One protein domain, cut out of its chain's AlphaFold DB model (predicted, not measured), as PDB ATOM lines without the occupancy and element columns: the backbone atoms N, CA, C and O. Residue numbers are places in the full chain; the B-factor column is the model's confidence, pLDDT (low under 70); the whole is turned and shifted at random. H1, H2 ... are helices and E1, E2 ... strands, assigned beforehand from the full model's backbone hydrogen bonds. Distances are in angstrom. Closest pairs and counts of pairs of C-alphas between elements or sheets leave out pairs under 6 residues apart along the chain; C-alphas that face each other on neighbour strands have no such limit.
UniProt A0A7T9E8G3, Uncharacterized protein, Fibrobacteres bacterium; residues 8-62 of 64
ATOM      1  N   TRP A   8      86.320 129.390 151.185       90.69
ATOM      2  CA  TRP A   8      87.103 130.437 150.546       90.69
ATOM      3  C   TRP A   8      87.029 130.268 149.039       90.69
ATOM      4  O   TRP A   8      87.361 129.199 148.528       90.69
ATOM      5  N   LEU A   9      86.567 131.293 148.326       92.31
ATOM      6  CA  LEU A   9      86.639 131.313 146.867       92.31
ATOM      7  C   LEU A   9      88.013 131.812 146.465       92.31
ATOM      8  O   LEU A   9      88.503 132.779 147.039       92.31
ATOM      9  N   VAL A  10      88.618 131.158 145.484       93.62
ATOM     10  CA  VAL A  10      89.969 131.462 145.023       93.62
ATOM     11  C   VAL A  10      90.004 131.465 143.503       93.62
ATOM     12  O   VAL A  10      89.498 130.545 142.862       93.62
ATOM     13  N   ALA A  11      90.645 132.470 142.917       93.62
ATOM     14  CA  ALA A  11      90.923 132.532 141.487       93.62
ATOM     15  C   ALA A  11      92.286 133.176 141.222       93.62
ATOM     16  O   ALA A  11      92.794 133.946 142.034       93.62
ATOM     17  N   ASN A  12      92.864 132.878 140.062       90.75
ATOM     18  CA  ASN A  12      94.054 133.569 139.575       90.75
ATOM     19  C   ASN A  12      93.637 134.629 138.550       90.75
ATOM     20  O   ASN A  12      92.790 134.357 137.693       90.75
ATOM     21  N   GLY A  13      94.227 135.816 138.656       87.62
ATOM     22  CA  GLY A  13      94.216 136.819 137.599       87.62
ATOM     23  C   GLY A  13      95.325 136.552 136.580       87.62
ATOM     24  O   GLY A  13      96.275 135.816 136.849       87.62
ATOM     25  N   ASP A  14      95.204 137.160 135.401       86.50
ATOM     26  CA  ASP A  14      96.230 137.096 134.341       86.50
ATOM     27  C   ASP A  14      97.409 138.055 134.604       86.50
ATOM     28  O   ASP A  14      98.429 138.041 133.928       86.50
ATOM     29  N   ASP A  15      97.295 138.859 135.659       86.75
ATOM     30  CA  ASP A  15      98.342 139.716 136.217       86.75
ATOM     31  C   ASP A  15      99.364 138.946 137.078       86.75
ATOM     32  O   ASP A  15     100.236 139.548 137.704       86.75
ATOM     33  N   GLY A  16      99.248 137.615 137.136       86.31
ATOM     34  CA  GLY A  16     100.085 136.745 137.963       86.31
ATOM     35  C   GLY A  16      99.702 136.741 139.443       86.31
ATOM     36  O   GLY A  16     100.395 136.110 140.245       86.31
ATOM     37  N   ASN A  17      98.607 137.408 139.820       90.31
ATOM     38  CA  ASN A  17      98.154 137.484 141.201       90.31
ATOM     39  C   ASN A  17      97.065 136.452 141.508       90.31
ATOM     40  O   ASN A  17      96.214 136.118 140.684       90.31
ATOM     41  N   ARG A  18      97.069 135.970 142.753       91.75
ATOM     42  CA  ARG A  18      96.000 135.141 143.320       91.75
ATOM     43  C   ARG A  18      95.031 136.036 144.078       91.75
ATOM     44  O   ARG A  18      95.458 136.898 144.840       91.75
ATOM     45  N   TYR A  19      93.744 135.793 143.899       93.62
ATOM     46  CA  TYR A  19      92.651 136.506 144.540       93.62
ATOM     47  C   TYR A  19      91.812 135.530 145.345       93.62
ATOM     48  O   TYR A  19      91.634 134.380 144.933       93.62
ATOM     49  N   TRP A  20      91.282 135.985 146.474       94.31
ATOM     50  CA  TRP A  20      90.417 135.156 147.296       94.31
ATOM     51  C   TRP A  20      89.393 135.959 148.082       94.31
ATOM     52  O   TRP A  20      89.575 137.149 148.312       94.31
ATOM     53  N   CYS A  21      88.304 135.315 148.490       92.06
ATOM     54  CA  CYS A  21      87.315 135.914 149.376       92.06
ATOM     55  C   CYS A  21      86.679 134.866 150.288       92.06
ATOM     56  O   CYS A  21      86.479 133.710 149.894       92.06
ATOM     57  N   TYR A  22      86.303 135.281 151.492       89.44
ATOM     58  CA  TYR A  22      85.507 134.453 152.387       89.44
ATOM     59  C   TYR A  22      84.053 134.364 151.906       89.44
ATOM     60  O   TYR A  22      83.446 135.363 151.525       89.44
ATOM     61  N   CYS A  23      83.455 133.179 152.001       84.06
ATOM     62  CA  CYS A  23      82.011 133.012 151.998       84.06
ATOM     63  C   CYS A  23      81.581 132.009 153.081       84.06
ATOM     64  O   CYS A  23      82.194 130.964 153.302       84.06
ATOM     65  N   ASP A  24      80.502 132.339 153.776       79.25
ATOM     66  CA  ASP A  24      79.844 131.471 154.756       79.25
ATOM     67  C   ASP A  24      79.177 130.254 154.092       79.25
ATOM     68  O   ASP A  24      79.180 129.150 154.639       79.25
ATOM     69  N   ALA A  25      78.648 130.454 152.884       77.00
ATOM     70  CA  ALA A  25      78.067 129.433 152.033       77.00
ATOM     71  C   ALA A  25      78.330 129.777 150.564       77.00
ATOM     72  O   ALA A  25      78.191 130.931 150.150       77.00
ATOM     73  N   TYR A  26      78.704 128.762 149.783       79.25
ATOM     74  CA  TYR A  26      78.850 128.914 148.342       79.25
ATOM     75  C   TYR A  26      77.480 129.151 147.705       79.25
ATOM     76  O   TYR A  26      76.573 128.337 147.881       79.25
ATOM     77  N   ASP A  27      77.386 130.222 146.928       84.88
ATOM     78  CA  ASP A  27      76.234 130.561 146.106       84.88
ATOM     79  C   ASP A  27      76.707 131.130 144.759       84.88
ATOM     80  O   ASP A  27      77.761 131.773 144.677       84.88
ATOM     81  N   ASP A  28      75.930 130.891 143.703       88.00
ATOM     82  CA  ASP A  28      76.280 131.298 142.339       88.00
ATOM     83  C   ASP A  28      76.363 132.824 142.182       88.00
ATOM     84  O   ASP A  28      77.120 133.319 141.341       88.00
ATOM     85  N   GLU A  29      75.612 133.597 142.973       88.81
ATOM     86  CA  GLU A  29      75.707 135.056 142.985       88.81
ATOM     87  C   GLU A  29      77.033 135.519 143.593       88.81
ATOM     88  O   GLU A  29      77.697 136.389 143.023       88.81
ATOM     89  N   LYS A  30      77.475 134.878 144.685       87.62
ATOM     90  CA  LYS A  30      78.777 135.168 145.303       87.62
ATOM     91  C   LYS A  30      79.924 134.834 144.363       87.62
ATOM     92  O   LYS A  30      80.832 135.646 144.208       87.62
ATOM     93  N   GLU A  31      79.864 133.696 143.669       90.50
ATOM     94  CA  GLU A  31      80.876 133.369 142.662       90.50
ATOM     95  C   GLU A  31      80.895 134.404 141.525       90.50
ATOM     96  O   GLU A  31      81.964 134.875 141.135       90.50
ATOM     97  N   LYS A  32      79.728 134.817 141.011       91.75
ATOM     98  CA  LYS A  32      79.643 135.852 139.965       91.75
ATOM     99  C   LYS A  32      80.202 137.193 140.431       91.75
ATOM    100  O   LYS A  32      80.914 137.845 139.667       91.75
ATOM    101  N   ASN A  33      79.881 137.618 141.650       92.00
ATOM    102  CA  ASN A  33      80.376 138.877 142.198       92.00
ATOM    103  C   ASN A  33      81.899 138.815 142.423       92.00
ATOM    104  O   ASN A  33      82.622 139.711 141.991       92.00
ATOM    105  N   PHE A  34      82.407 137.700 142.956       92.56
ATOM    106  CA  PHE A  34      83.844 137.452 143.070       92.56
ATOM    107  C   PHE A  34      84.552 137.530 141.708       92.56
ATOM    108  O   PHE A  34      85.516 138.282 141.561       92.56
ATOM    109  N   LYS A  35      84.028 136.858 140.671       92.38
ATOM    110  CA  LYS A  35      84.573 136.934 139.301       92.38
ATOM    111  C   LYS A  35      84.619 138.367 138.765       92.38
ATOM    112  O   LYS A  35      85.626 138.762 138.181       92.38
ATOM    113  N   ARG A  36      83.569 139.166 138.993       92.94
ATOM    114  CA  ARG A  36      83.540 140.587 138.592       92.94
ATOM    115  C   ARG A  36      84.626 141.404 139.286       92.94
ATOM    116  O   ARG A  36      85.236 142.252 138.645       92.94
ATOM    117  N   GLN A  37      84.886 141.150 140.566       92.88
ATOM    118  CA  GLN A  37      85.942 141.851 141.296       92.88
ATOM    119  C   GLN A  37      87.342 141.446 140.828       92.88
ATOM    120  O   GLN A  37      88.190 142.318 140.638       92.88
ATOM    121  N   VAL A  38      87.571 140.155 140.563       92.38
ATOM    122  CA  VAL A  38      88.822 139.676 139.950       92.38
ATOM    123  C   VAL A  38      89.035 140.335 138.588       92.38
ATOM    124  O   VAL A  38      90.120 140.859 138.338       92.38
ATOM    125  N   TYR A  39      87.999 140.398 137.744       92.75
ATOM    126  CA  TYR A  39      88.054 141.091 136.455       92.75
ATOM    127  C   TYR A  39      88.362 142.581 136.616       92.75
ATOM    128  O   TYR A  39      89.242 143.106 135.941       92.75
ATOM    129  N   SER A  40      87.699 143.263 137.552       91.31
ATOM    130  CA  SER A  40      87.930 144.688 137.796       91.31
ATOM    131  C   SER A  40      89.360 145.005 138.244       91.31
ATOM    132  O   SER A  40      89.805 146.129 138.022       91.31
ATOM    133  N   ARG A  41      90.064 144.067 138.895       90.25
ATOM    134  CA  ARG A  41      91.455 144.267 139.339       90.25
ATOM    135  C   ARG A  41      92.494 143.798 138.330       90.25
ATOM    136  O   ARG A  41      93.451 144.519 138.077       90.25
ATOM    137  N   SER A  42      92.310 142.604 137.779       90.56
ATOM    138  CA  SER A  42      93.297 141.950 136.911       90.56
ATOM    139  C   SER A  42      93.054 142.184 135.417       90.56
ATOM    140  O   SER A  42      93.909 141.859 134.602       90.56
ATOM    141  N   GLY A  43      91.879 142.696 135.029       87.25
ATOM    142  CA  GLY A  43      91.440 142.765 133.631       87.25
ATOM    143  C   GLY A  43      91.071 141.406 133.023       87.25
ATOM    144  O   GLY A  43      90.749 141.334 131.837       87.25
ATOM    145  N   TYR A  44      91.103 140.328 133.816       84.56
ATOM    146  CA  TYR A  44      90.910 138.956 133.361       84.56
ATOM    147  C   TYR A  44      89.601 138.349 133.866       84.56
ATOM    148  O   TYR A  44      89.293 138.373 135.059       84.56
ATOM    149  N   ASP A  45      88.829 137.773 132.944       85.12
ATOM    150  CA  ASP A  45      87.628 137.015 133.285       85.12
ATOM    151  C   ASP A  45      88.035 135.611 133.748       85.12
ATOM    152  O   ASP A  45      88.306 134.708 132.943       85.12
ATOM    153  N   CYS A  46      88.132 135.443 135.068       80.56
ATOM    154  CA  CYS A  46      88.536 134.179 135.660       80.56
ATOM    155  C   CYS A  46      87.487 133.083 135.406       80.56
ATOM    156  O   CYS A  46      86.438 132.979 136.042       80.56
ATOM    157  N   ARG A  47      87.807 132.199 134.453       78.38
ATOM    158  CA  ARG A  47      86.918 131.108 134.018       78.38
ATOM    159  C   ARG A  47      86.667 130.053 135.093       78.38
ATOM    160  O   ARG A  47      85.664 129.345 135.024       78.38
ATOM    161  N   LYS A  48      87.585 129.908 136.050       85.12
ATOM    162  CA  LYS A  48      87.519 128.906 137.119       85.12
ATOM    163  C   LYS A  48      87.722 129.568 138.471       85.12
ATOM    164  O   LYS A  48      88.708 130.273 138.674       85.12
ATOM    165  N   VAL A  49      86.797 129.278 139.375       90.19
ATOM    166  CA  VAL A  49      86.885 129.600 140.795       90.19
ATOM    167  C   VAL A  49      87.008 128.283 141.547       90.19
ATOM    168  O   VAL A  49      86.323 127.304 141.247       90.19
ATOM    169  N   HIS A  50      87.932 128.243 142.494       89.88
ATOM    170  CA  HIS A  50      88.169 127.109 143.369       89.88
ATOM    171  C   HIS A  50      87.595 127.404 144.750       89.88
ATOM    172  O   HIS A  50      87.560 128.556 145.175       89.88
ATOM    173  N   ARG A  51      87.147 126.356 145.443       89.38
ATOM    174  CA  ARG A  51      86.695 126.438 146.833       89.38
ATOM    175  C   ARG A  51      87.714 125.766 147.731       89.38
ATOM    176  O   ARG A  51      88.038 124.601 147.505       89.38
ATOM    177  N   GLU A  52      88.160 126.473 148.754       88.00
ATOM    178  CA  GLU A  52      89.080 125.961 149.764       88.00
ATOM    179  C   GLU A  52      88.411 125.977 151.144       88.00
ATOM    180  O   GLU A  52      87.607 126.851 151.463       88.00
ATOM    181  N   SER A  53      88.709 124.964 151.960       84.44
ATOM    182  CA  SER A  53      88.203 124.829 153.335       84.44
ATOM    183  C   SER A  53      89.075 125.541 154.377       84.44
ATOM    184  O   SER A  53      88.779 125.502 155.573       84.44
ATOM    185  N   HIS A  54      90.169 126.155 153.933       85.44
ATOM    186  CA  HIS A  54      91.139 126.889 154.736       85.44
ATOM    187  C   HIS A  54      91.415 128.246 154.088       85.44
ATOM    188  O   HIS A  54      91.194 128.418 152.891       85.44
ATOM    189  N   GLU A  55      91.842 129.205 154.907       87.44
ATOM    190  CA  GLU A  55      92.207 130.542 154.444       87.44
ATOM    191  C   GLU A  55      93.436 130.454 153.529       87.44
ATOM    192  O   GLU A  55      94.398 129.772 153.894       87.44
ATOM    193  N   PRO A  56      93.425 131.091 152.346       87.44
ATOM    194  CA  PRO A  56      94.572 131.054 151.449       87.44
ATOM    195  C   PRO A  56      95.789 131.768 152.046       87.44
ATOM    196  O   PRO A  56      95.707 132.926 152.440       87.44
ATOM    197  N   ASP A  57      96.956 131.121 152.010       83.31
ATOM    198  CA  ASP A  57      98.190 131.663 152.606       83.31
ATOM    199  C   ASP A  57      98.728 132.933 151.911       83.31
ATOM    200  O   ASP A  57      99.597 133.623 152.450       83.31
ATOM    201  N   ARG A  58      98.307 133.207 150.664       85.19
ATOM    202  CA  ARG A  58      98.826 134.299 149.817       85.19
ATOM    203  C   ARG A  58      97.781 134.822 148.836       85.19
ATOM    204  O   ARG A  58      96.906 134.086 148.384       85.19
ATOM    205  N   GLY A  59      97.967 136.073 148.419       89.00
ATOM    206  CA  GLY A  59      97.161 136.736 147.397       89.00
ATOM    207  C   GLY A  59      96.473 137.987 147.926       89.00
ATOM    208  O   GLY A  59      96.776 138.457 149.020       89.00
ATOM    209  N   PHE A  60      95.546 138.512 147.135       90.69
ATOM    210  CA  PHE A  60      94.739 139.668 147.486       90.69
ATOM    211  C   PHE A  60      93.345 139.238 147.928       90.69
ATOM    212  O   PHE A  60      92.606 138.612 147.163       90.69
ATOM    213  N   GLU A  61      92.983 139.642 149.140       92.19
ATOM    214  CA  GLU A  61      91.615 139.536 149.625       92.19
ATOM    215  C   GLU A  61      90.689 140.474 148.838       92.19
ATOM    216  O   GLU A  61      91.000 141.647 148.591       92.19
ATOM    217  N   LEU A  62      89.543 139.928 148.446       88.56
ATOM    218  CA  LEU A  62      88.401 140.619 147.867       88.56
ATOM    219  C   LEU A  62      87.200 140.469 148.805       88.56
ATOM    220  O   LEU A  62      87.093 139.493 149.546       88.56
TER     221      LEU A  62
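AT A GLANCE: This is residues 8 to 62 of the 64 residues of an uncharacterized protein of Fibrobacteres bacterium (UniProt A0A7T9E8G3). A small antiparallel sheet of three short strands has one helix, H1, covering one of its faces, mainly on the side of E2 and E1. After E3 the last stretch, residues 53 to 62, loops back on the side away from H1 to the other edge of the sheet, where residues 60 to 61 pair in parallel with residues 19 to 20 of E2. The printed part has 55 residues, with one named helix and three named strands in the order E1, E2, H1, E3 along the chain; the sheet's order is E2, E1, E3, and the class is mixed, helices and strands. The whole is compact, with a radius of gyration of the C-alphas of 10.0 A, and rounded, spanning 26 by 25 by 15 A.

HOW THE PARTS SIT: E1, residues 8 to 12, is the inner strand of the sheet. E2, residues 18 to 23, is an edge strand and forms a hairpin with E1, antiparallel at 160 degrees; N 9 and O 21 are 2.9 A apart and N 19 and O 11 are 2.8 A apart, both within hydrogen-bond range. H1, residues 28 to 42, is on the sheet at a height over the sheet of 9.3 A. It lies over E2 and, only just, over E1, on which 3 of its C-alphas fall. Its line stands at 29 degrees to that of E2 on the local plane, only just along the strands. The closest C-alphas of E2 and H1 are those of Tyr 19 and Val 38, 6.8 A apart; those of E1 and H1 are Leu 9 and Glu 31, 7.4 A apart. Every O i to N i+4 pair in H1 is within hydrogen-bond range. E3, residues 50 to 52, is the other edge strand, antiparallel to E1 at 139 degrees, with N 10 and O 50 2.8 A apart, within hydrogen-bond range. E2, H1 and E3 make a split strand-helix-strand unit, two strands that run the same way with E1 between them in the sheet, and its crossover is right-handed. H1 and this sheet make two layers, a helix on one face of a sheet.

IN THESE COORDINATES: E1 begins at C-alpha 8, (87.103, 130.437, 150.546), and is 13.4 A long. E2 is 16.6 A long from C-alpha 18 to C-alpha 23. H1 begins at C-alpha 28, (76.280, 131.298, 142.339), and is 20.8 A long. E3 ends at C-alpha 52, (89.080, 125.961, 149.764).

THE WHOLE: The two C-alphas farthest apart are those of Asp 15 and Ala 25, 27.7 A. The printed part has no cut. The links E1 to E2 and E2 to H1 are tight, and the link H1 to E3 is short. The mean pLDDT of the printed part is 88.4, and no printed residue is under 70.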